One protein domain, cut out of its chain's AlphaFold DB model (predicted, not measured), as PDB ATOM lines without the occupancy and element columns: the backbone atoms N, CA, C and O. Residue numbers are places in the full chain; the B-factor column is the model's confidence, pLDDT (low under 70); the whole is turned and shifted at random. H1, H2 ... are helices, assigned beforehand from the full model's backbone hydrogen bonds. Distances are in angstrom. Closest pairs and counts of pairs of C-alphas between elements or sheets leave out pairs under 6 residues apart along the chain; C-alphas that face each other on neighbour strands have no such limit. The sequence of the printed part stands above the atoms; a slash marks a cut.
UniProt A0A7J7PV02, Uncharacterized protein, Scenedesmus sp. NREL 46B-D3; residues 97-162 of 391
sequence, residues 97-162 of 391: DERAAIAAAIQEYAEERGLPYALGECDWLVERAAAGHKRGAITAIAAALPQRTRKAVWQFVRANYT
ATOM      1  N   ASP A  97      37.591   0.277  46.188       81.88
ATOM      2  CA  ASP A  97      38.617   1.143  46.790       81.88
ATOM      3  C   ASP A  97      39.849   1.307  45.890       81.88
ATOM      4  O   ASP A  97      40.358   2.408  45.702       81.88
ATOM      5  N   GLU A  98      40.310   0.216  45.263       84.12
ATOM      6  CA  GLU A  98      41.462   0.253  44.347       84.12
ATOM      7  C   GLU A  98      41.157   1.109  43.115       84.12
ATOM      8  O   GLU A  98      42.028   1.808  42.601       84.12
ATOM      9  N   ARG A  99      39.915   1.062  42.627       82.62
ATOM     10  CA  ARG A  99      39.494   1.887  41.495       82.62
ATOM     11  C   ARG A  99      39.345   3.360  41.898       82.62
ATOM     12  O   ARG A  99      39.702   4.217  41.093       82.62
ATOM     13  N   ALA A 100      38.857   3.643  43.110       82.25
ATOM     14  CA  ALA A 100      38.775   4.998  43.657       82.25
ATOM     15  C   ALA A 100      40.173   5.617  43.818       82.25
ATOM     16  O   ALA A 100      40.404   6.738  43.373       82.25
ATOM     17  N   ALA A 101      41.128   4.845  44.345       84.19
ATOM     18  CA  ALA A 101      42.523   5.258  44.478       84.19
ATOM     19  C   ALA A 101      43.183   5.544  43.118       84.19
ATOM     20  O   ALA A 101      43.890   6.537  42.978       84.19
ATOM     21  N   ILE A 102      42.916   4.726  42.088       84.12
ATOM     22  CA  ILE A 102      43.403   4.998  40.723       84.12
ATOM     23  C   ILE A 102      42.803   6.297  40.181       84.12
ATOM     24  O   ILE A 102      43.523   7.083  39.576       84.12
ATOM     25  N   ALA A 103      41.501   6.525  40.376       82.25
ATOM     26  CA  ALA A 103      40.840   7.739  39.906       82.25
ATOM     27  C   ALA A 103      41.409   8.996  40.586       82.25
ATOM     28  O   ALA A 103      41.721   9.957  39.882       82.25
ATOM     29  N   ALA A 104      41.617   8.950  41.906       83.00
ATOM     30  CA  ALA A 104      42.226  10.030  42.681       83.00
ATOM     31  C   ALA A 104      43.675  10.307  42.250       83.00
ATOM     32  O   ALA A 104      44.031  11.453  42.003       83.00
ATOM     33  N   ALA A 105      44.487   9.262  42.056       84.62
ATOM     34  CA  ALA A 105      45.877   9.419  41.625       84.62
ATOM     35  C   ALA A 105      46.001   9.977  40.193       84.62
ATOM     36  O   ALA A 105      46.967  10.662  39.869       84.62
ATOM     37  N   ILE A 106      45.030   9.690  39.315       81.88
ATOM     38  CA  ILE A 106      44.967  10.306  37.979       81.88
ATOM     39  C   ILE A 106      44.572  11.783  38.087       81.88
ATOM     40  O   ILE A 106      45.129  12.596  37.355       81.88
ATOM     41  N   GLN A 107      43.642  12.124  38.986       81.25
ATOM     42  CA  GLN A 107      43.215  13.504  39.217       81.25
ATOM     43  C   GLN A 107      44.369  14.369  39.733       81.25
ATOM     44  O   GLN A 107      44.667  15.399  39.139       81.25
ATOM     45  N   GLU A 108      45.063  13.909  40.774       84.06
ATOM     46  CA  GLU A 108      46.213  14.603  41.364       84.06
ATOM     47  C   GLU A 108      47.312  14.843  40.318       84.06
ATOM     48  O   GLU A 108      47.774  15.966  40.123       84.06
ATOM     49  N   TYR A 109      47.647  13.812  39.536       81.81
ATOM     50  CA  TYR A 109      48.635  13.933  38.465       81.81
ATOM     51  C   TYR A 109      48.211  14.904  37.350       81.81
ATOM     52  O   TYR A 109      49.059  15.538  36.714       81.81
ATOM     53  N   ALA A 110      46.908  14.993  37.068       79.75
ATOM     54  CA  ALA A 110      46.372  15.923  36.084       79.75
ATOM     55  C   ALA A 110      46.435  17.370  36.597       79.75
ATOM     56  O   ALA A 110      46.903  18.246  35.868       79.75
ATOM     57  N   GLU A 111      46.050  17.608  37.852       81.50
ATOM     58  CA  GLU A 111      46.088  18.924  38.502       81.50
ATOM     59  C   GLU A 111      47.519  19.473  38.596       81.50
ATOM     60  O   GLU A 111      47.768  20.612  38.195       81.50
ATOM     61  N   GLU A 112      48.489  18.647  39.005       80.38
ATOM     62  CA  GLU A 112      49.907  19.032  39.095       80.38
ATOM     63  C   GLU A 112      50.502  19.495  37.758       80.38
ATOM     64  O   GLU A 112      51.447  20.288  37.719       80.38
ATOM     65  N   ARG A 113      49.977  18.978  36.644       77.56
ATOM     66  CA  ARG A 113      50.491  19.242  35.293       77.56
ATOM     67  C   ARG A 113      49.586  20.148  34.466       77.56
ATOM     68  O   ARG A 113      49.901  20.386  33.300       77.56
ATOM     69  N   GLY A 114      48.494  20.648  35.048       73.50
ATOM     70  CA  GLY A 114      47.502  21.468  34.352       73.50
ATOM     71  C   GLY A 114      46.829  20.739  33.186       73.50
ATOM     72  O   GLY A 114      46.537  21.356  32.163       73.50
ATOM     73  N   LEU A 115      46.646  19.421  33.301       74.31
ATOM     74  CA  LEU A 115      45.993  18.589  32.293       74.31
ATOM     75  C   LEU A 115      44.490  18.482  32.573       74.31
ATOM     76  O   LEU A 115      44.078  18.470  33.734       74.31
ATOM     77  N   PRO A 116      43.660  18.361  31.525       71.62
ATOM     78  CA  PRO A 116      42.229  18.187  31.703       71.62
ATOM     79  C   PRO A 116      41.907  16.846  32.382       71.62
ATOM     80  O   PRO A 116      42.430  15.788  32.013       71.62
ATOM     81  N   TYR A 117      41.014  16.911  33.372       64.94
ATOM     82  CA  TYR A 117      40.439  15.778  34.107       64.94
ATOM     83  C   TYR A 117      38.901  15.845  34.058       64.94
ATOM     84  O   TYR A 117      38.214  15.733  35.070       64.94
ATOM     85  N   ALA A 118      38.321  16.083  32.879       58.66
ATOM     86  CA  ALA A 118      36.878  15.945  32.689       58.66
ATOM     87  C   ALA A 118      36.516  14.593  32.053       58.66
ATOM     88  O   ALA A 118      37.360  13.848  31.542       58.66
ATOM     89  N   LEU A 119      35.225  14.257  32.117       50.38
ATOM     90  CA  LEU A 119      34.656  13.035  31.554       50.38
ATOM     91  C   LEU A 119      34.962  12.949  30.049       50.38
ATOM     92  O   LEU A 119      34.411  13.714  29.268       50.38
ATOM     93  N   GLY A 120      35.809  11.995  29.653       55.59
ATOM     94  CA  GLY A 120      36.205  11.815  28.251       55.59
ATOM     95  C   GLY A 120      37.371  12.694  27.784       55.59
ATOM     96  O   GLY A 120      37.676  12.673  26.603       55.59
ATOM     97  N   GLU A 121      38.044  13.424  28.683       60.50
ATOM     98  CA  GLU A 121      39.210  14.266  28.345       60.50
ATOM     99  C   GLU A 121      40.552  13.672  28.822       60.50
ATOM    100  O   GLU A 121      41.618  14.258  28.633       60.50
ATOM    101  N   CYS A 122      40.533  12.469  29.405       60.25
ATOM    102  CA  CYS A 122      41.739  11.734  29.814       60.25
ATOM    103  C   CYS A 122      42.460  11.041  28.637       60.25
ATOM    104  O   CYS A 122      43.215  10.086  28.835       60.25
ATOM    105  N   ASP A 123      42.263  11.520  27.410       60.97
ATOM    106  CA  ASP A 123      42.836  10.958  26.181       60.97
ATOM    107  C   ASP A 123      44.364  11.047  26.176       60.97
ATOM    108  O   ASP A 123      45.066  10.146  25.694       60.97
ATOM    109  N   TRP A 124      44.897  12.062  26.863       67.81
ATOM    110  CA  TRP A 124      46.324  12.225  27.118       67.81
ATOM    111  C   TRP A 124      46.937  11.018  27.846       67.81
ATOM    112  O   TRP A 124      48.140  10.776  27.720       67.81
ATOM    113  N   LEU A 125      46.151  10.191  28.541       66.19
ATOM    114  CA  LEU A 125      46.636   9.004  29.243       66.19
ATOM    115  C   LEU A 125      46.826   7.792  28.309       66.19
ATOM    116  O   LEU A 125      47.645   6.915  28.600       66.19
ATOM    117  N   VAL A 126      46.129   7.753  27.162       63.41
ATOM    118  CA  VAL A 126      46.134   6.600  26.236       63.41
ATOM    119  C   VAL A 126      46.698   6.908  24.842       63.41
ATOM    120  O   VAL A 126      47.162   5.998  24.150       63.41
ATOM    121  N   GLU A 127      46.735   8.173  24.427       60.00
ATOM    122  CA  GLU A 127      47.274   8.568  23.122       60.00
ATOM    123  C   GLU A 127      48.732   8.103  22.892       60.00
ATOM    124  O   GLU A 127      49.547   7.988  23.811       60.00
ATOM    125  N   ARG A 128      49.104   7.874  21.630       50.00
ATOM    126  CA  ARG A 128      50.404   7.289  21.251       50.00
ATOM    127  C   ARG A 128      51.585   8.271  21.308       50.00
ATOM    128  O   ARG A 128      52.727   7.848  21.141       50.00
ATOM    129  N   ALA A 129      51.322   9.566  21.485       46.34
ATOM    130  CA  ALA A 129      52.332  10.611  21.370       46.34
ATOM    131  C   ALA A 129      53.338  10.583  22.534       46.34
ATOM    132  O   ALA A 129      52.956  10.502  23.704       46.34
ATOM    133  N   ALA A 130      54.626  10.715  22.198       50.41
ATOM    134  CA  ALA A 130      55.761  10.845  23.117       50.41
ATOM    135  C   ALA A 130      55.790  12.224  23.802       50.41
ATOM    136  O   ALA A 130      56.810  12.905  23.847       50.41
ATOM    137  N   ALA A 131      54.648  12.671  24.303       56.56
ATOM    138  CA  ALA A 131      54.556  13.932  24.998       56.56
ATOM    139  C   ALA A 131      55.101  13.751  26.424       56.56
ATOM    140  O   ALA A 131      54.692  12.844  27.160       56.56
ATOM    141  N   GLY A 132      56.055  14.608  26.807       58.88
ATOM    142  CA  GLY A 132      56.784  14.538  28.082       58.88
ATOM    143  C   GLY A 132      55.876  14.484  29.314       58.88
ATOM    144  O   GLY A 132      56.252  13.911  30.337       58.88
ATOM    145  N   HIS A 133      54.634  14.953  29.179       63.25
ATOM    146  CA  HIS A 133      53.612  14.882  30.211       63.25
ATOM    147  C   HIS A 133      53.170  13.453  30.598       63.25
ATOM    148  O   HIS A 133      52.646  13.290  31.690       63.25
ATOM    149  N   LYS A 134      53.431  12.411  29.783       62.25
ATOM    150  CA  LYS A 134      53.070  11.004  30.100       62.25
ATOM    151  C   LYS A 134      54.177  10.248  30.821       62.25
ATOM    152  O   LYS A 134      53.943   9.182  31.398       62.25
ATOM    153  N   ARG A 135      55.418  10.737  30.715       62.06
ATOM    154  CA  ARG A 135      56.597  10.029  31.214       62.06
ATOM    155  C   ARG A 135      56.507   9.984  32.738       62.06
ATOM    156  O   ARG A 135      56.591  11.011  33.401       62.06
ATOM    157  N   GLY A 136      56.289   8.783  33.268       71.06
ATOM    158  CA  GLY A 136      56.116   8.551  34.701       71.06
ATOM    159  C   GLY A 136      54.676   8.627  35.216       71.06
ATOM    160  O   GLY A 136      54.486   8.318  36.383       71.06
ATOM    161  N   ALA A 137      53.666   8.928  34.387       76.25
ATOM    162  CA  ALA A 137      52.261   8.992  34.825       76.25
ATOM    163  C   ALA A 137      51.797   7.671  35.451       76.25
ATOM    164  O   ALA A 137      51.351   7.620  36.589       76.25
ATOM    165  N   ILE A 138      52.019   6.561  34.744       79.56
ATOM    166  CA  ILE A 138      51.698   5.218  35.246       79.56
ATOM    167  C   ILE A 138      52.522   4.860  36.487       79.56
ATOM    168  O   ILE A 138      52.040   4.129  37.344       79.56
ATOM    169  N   THR A 139      53.756   5.358  36.594       81.81
ATOM    170  CA  THR A 139      54.602   5.116  37.768       81.81
ATOM    171  C   THR A 139      54.055   5.847  38.993       81.81
ATOM    172  O   THR A 139      53.973   5.234  40.051       81.81
ATOM    173  N   ALA A 140      53.625   7.102  38.839       79.69
ATOM    174  CA  ALA A 140      52.987   7.880  39.898       79.69
ATOM    175  C   ALA A 140      51.651   7.251  40.329       79.69
ATOM    176  O   ALA A 140      51.446   6.983  41.506       79.69
ATOM    177  N   ILE A 141      50.799   6.877  39.369       82.31
ATOM    178  CA  ILE A 141      49.508   6.226  39.654       82.31
ATOM    179  C   ILE A 141      49.710   4.868  40.343       82.31
ATOM    180  O   ILE A 141      48.965   4.503  41.247       82.31
ATOM    181  N   ALA A 142      50.723   4.096  39.941       82.75
ATOM    182  CA  ALA A 142      51.009   2.814  40.574       82.75
ATOM    183  C   ALA A 142      51.629   2.941  41.973       82.75
ATOM    184  O   ALA A 142      51.523   1.994  42.748       82.75
ATOM    185  N   ALA A 143      52.232   4.085  42.324       82.31
ATOM    186  CA  ALA A 143      52.716   4.332  43.682       82.31
ATOM    187  C   ALA A 143      51.564   4.373  44.703       82.31
ATOM    188  O   ALA A 143      51.744   3.942  45.838       82.31
ATOM    189  N   ALA A 144      50.363   4.785  44.278       80.62
ATOM    190  CA  ALA A 144      49.150   4.738  45.097       80.62
ATOM    191  C   ALA A 144      48.607   3.308  45.321       80.62
ATOM    192  O   ALA A 144      47.754   3.096  46.180       80.62
ATOM    193  N   LEU A 145      49.087   2.311  44.564       79.81
ATOM    194  CA  LEU A 145      48.686   0.904  44.686       79.81
ATOM    195  C   LEU A 145      49.909  -0.023  44.758       79.81
ATOM    196  O   LEU A 145      50.151  -0.795  43.820       79.81
ATOM    197  N   PRO A 146      50.659  -0.030  45.875       76.31
ATOM    198  CA  PRO A 146      51.833  -0.885  46.015       76.31
ATOM    199  C   PRO A 146      51.493  -2.374  45.877       76.31
ATOM    200  O   PRO A 146      52.322  -3.142  45.404       76.31
ATOM    201  N   GLN A 147      50.274  -2.795  46.215       79.44
ATOM    202  CA  GLN A 147      49.800  -4.180  46.146       79.44
ATOM    203  C   GLN A 147      49.495  -4.693  44.723       79.44
ATOM    204  O   GLN A 147      49.176  -5.873  44.554       79.44
ATOM    205  N   ARG A 148      49.543  -3.841  43.689       80.00
ATOM    206  CA  ARG A 148      49.323  -4.218  42.278       80.00
ATOM    207  C   ARG A 148      50.554  -3.870  41.440       80.00
ATOM    208  O   ARG A 148      51.279  -2.932  41.734       80.00
ATOM    209  N   THR A 149      50.790  -4.612  40.358       81.62
ATOM    210  CA  THR A 149      51.890  -4.285  39.435       81.62
ATOM    211  C   THR A 149      51.541  -3.095  38.545       81.62
ATOM    212  O   THR A 149      50.392  -2.928  38.120       81.62
ATOM    213  N   ARG A 150      52.558  -2.331  38.135       81.44
ATOM    214  CA  ARG A 150      52.429  -1.250  37.140       81.44
ATOM    215  C   ARG A 150      51.819  -1.714  35.826       81.44
ATOM    216  O   ARG A 150      51.019  -0.999  35.232       81.44
ATOM    217  N   LYS A 151      52.130  -2.944  35.399       79.12
ATOM    218  CA  LYS A 151      51.533  -3.568  34.206       79.12
ATOM    219  C   LYS A 151      50.019  -3.736  34.357       79.12
ATOM    220  O   LYS A 151      49.290  -3.460  33.406       79.12
ATOM    221  N   ALA A 152      49.540  -4.149  35.532       79.56
ATOM    222  CA  ALA A 152      48.111  -4.283  35.803       79.56
ATOM    223  C   ALA A 152      47.408  -2.917  35.852       79.56
ATOM    224  O   ALA A 152      46.337  -2.769  35.265       79.56
ATOM    225  N   VAL A 153      48.032  -1.916  36.482       80.88
ATOM    226  CA  VAL A 153      47.517  -0.535  36.528       80.88
ATOM    227  C   VAL A 153      47.433   0.060  35.122       80.88
ATOM    228  O   VAL A 153      46.382   0.557  34.734       80.88
ATOM    229  N   TRP A 154      48.478  -0.076  34.303       80.75
ATOM    230  CA  TRP A 154      48.459   0.378  32.909       80.75
ATOM    231  C   TRP A 154      47.371  -0.306  32.074       80.75
ATOM    232  O   TRP A 154      46.675   0.354  31.306       80.75
ATOM    233  N   GLN A 155      47.187  -1.623  32.230       78.19
ATOM    234  CA  GLN A 155      46.115  -2.349  31.541       78.19
ATOM    235  C   GLN A 155      44.728  -1.870  31.976       78.19
ATOM    236  O   GLN A 155      43.849  -1.720  31.128       78.19
ATOM    237  N   PHE A 156      44.535  -1.617  33.273       79.94
ATOM    238  CA  PHE A 156      43.293  -1.070  33.809       79.94
ATOM    239  C   PHE A 156      43.019   0.329  33.255       79.94
ATOM    240  O   PHE A 156      41.921   0.597  32.772       79.94
ATOM    241  N   VAL A 157      44.028   1.194  33.271       78.69
ATOM    242  CA  VAL A 157      43.950   2.553  32.739       78.69
ATOM    243  C   VAL A 157      43.585   2.531  31.255       78.69
ATOM    244  O   VAL A 157      42.610   3.149  30.843       78.69
ATOM    245  N   ARG A 158      44.291   1.725  30.457       75.94
ATOM    246  CA  ARG A 158      44.009   1.573  29.025       75.94
ATOM    247  C   ARG A 158      42.600   1.037  28.759       75.94
ATOM    248  O   ARG A 158      41.993   1.405  27.761       75.94
ATOM    249  N   ALA A 159      42.084   0.156  29.613       71.25
ATOM    250  CA  ALA A 159      40.757  -0.424  29.441       71.25
ATOM    251  C   ALA A 159      39.607   0.529  29.811       71.25
ATOM    252  O   ALA A 159      38.534   0.390  29.237       71.25
ATOM    253  N   ASN A 160      39.807   1.454  30.757       73.06
ATOM    254  CA  ASN A 160      38.738   2.322  31.277       73.06
ATOM    255  C   ASN A 160      38.801   3.772  30.773       73.06
ATOM    256  O   ASN A 160      37.772   4.435  30.750       73.06
ATOM    257  N   TYR A 161      39.984   4.260  30.390       69.50
ATOM    258  CA  TYR A 161      40.215   5.651  29.972       69.50
ATOM    259  C   TYR A 161      40.551   5.770  28.479       69.50
ATOM    260  O   TYR A 161      41.043   6.799  28.033       69.50
ATOM    261  N   THR A 162      40.326   4.717  27.685       64.62
ATOM    262  CA  THR A 162      40.310   4.868  26.227       64.62
ATOM    263  C   THR A 162      39.042   5.636  25.832       64.62
ATOM    264  O   THR A 162      37.966   5.199  26.240       64.62
TER     265      THR A 162
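Overview. This is residues 97 to 162 of the 391 residues of an uncharacterized protein of Scenedesmus sp. NREL 46B-D3 (UniProt A0A7J7PV02). One long helix, H1, runs along one side of a small rounded body, and the shorter helix H3 crosses it at a steep angle and packs on the middle stretch of H1. H4 packs on H3 from there, while the very short H2 sits in the long run of loops between H1 and H3, near H1 and H4. The printed part has 66 residues with four named helices in the order H1, H2, H3, H4, no named strand, and the class all helix. The whole is compact, with a radius of gyration of the C-alphas of 10.9 A and spans of 28 by 20 by 20 A.

Along the chain. Begin with the longest helix, H1, residues 97 to 112: find C-alpha 97 at (38.617, 1.143, 46.790), and from there the helix runs 22.5 A to C-alpha 112 at (49.907, 19.032, 39.095). Look next at H3, residues 137 to 143, which is 10.0 A long. H4, residues 150 to 160, runs 15.3 A and ends at C-alpha 160 at (38.738, 2.322, 31.277). H2 has four residues, 122 to 125, and measures 5.6 A.

Arrangement. Start from H1, which touches H3 with residues 102 to 109 alone. Their closest C-alphas, those of Ala 105 and Ile 141, are 5.2 A apart. The two helices run opposite ways at a steep tilt of 47 degrees. Go on from H3 to H4, which touch, with the C-alphas of Ala 142 and Arg 150 closest at 5.5 A. These two also run opposite ways, at a steep tilt of 60 degrees. H1 and H4 are near each other, with 9 pairs of C-alphas within 10 A, and so are H1 and H2, with 6 pairs. H2 is close to H4 but not clearly touching it, the closest C-alphas being those of Leu 125 and Val 157 at 7.8 A. H2 is also close to H3 but not clearly touching it, with the C-alphas of Leu 125 and Ala 137 closest at 7.9 A. In H1, H3 and H4 you will find each O i to N i+4 pair within hydrogen-bond range; H2 is too short for such a pair, and its one O i to N i+3 pair is within range.

Size, cuts and confidence. The two C-alphas farthest apart are those of Asp 97 and Ala 130, at 30.8 A. The printed part has no cut. The link from H2 to H3, 11 residues, is long; those from H1 to H2, 9 residues, and from H3 to H4, 6 residues, are short. Look at the B-factor column for the model's confidence: the mean pLDDT of the printed part is 73.4, and residues 117 to 135 and 161 to 162 are under 70.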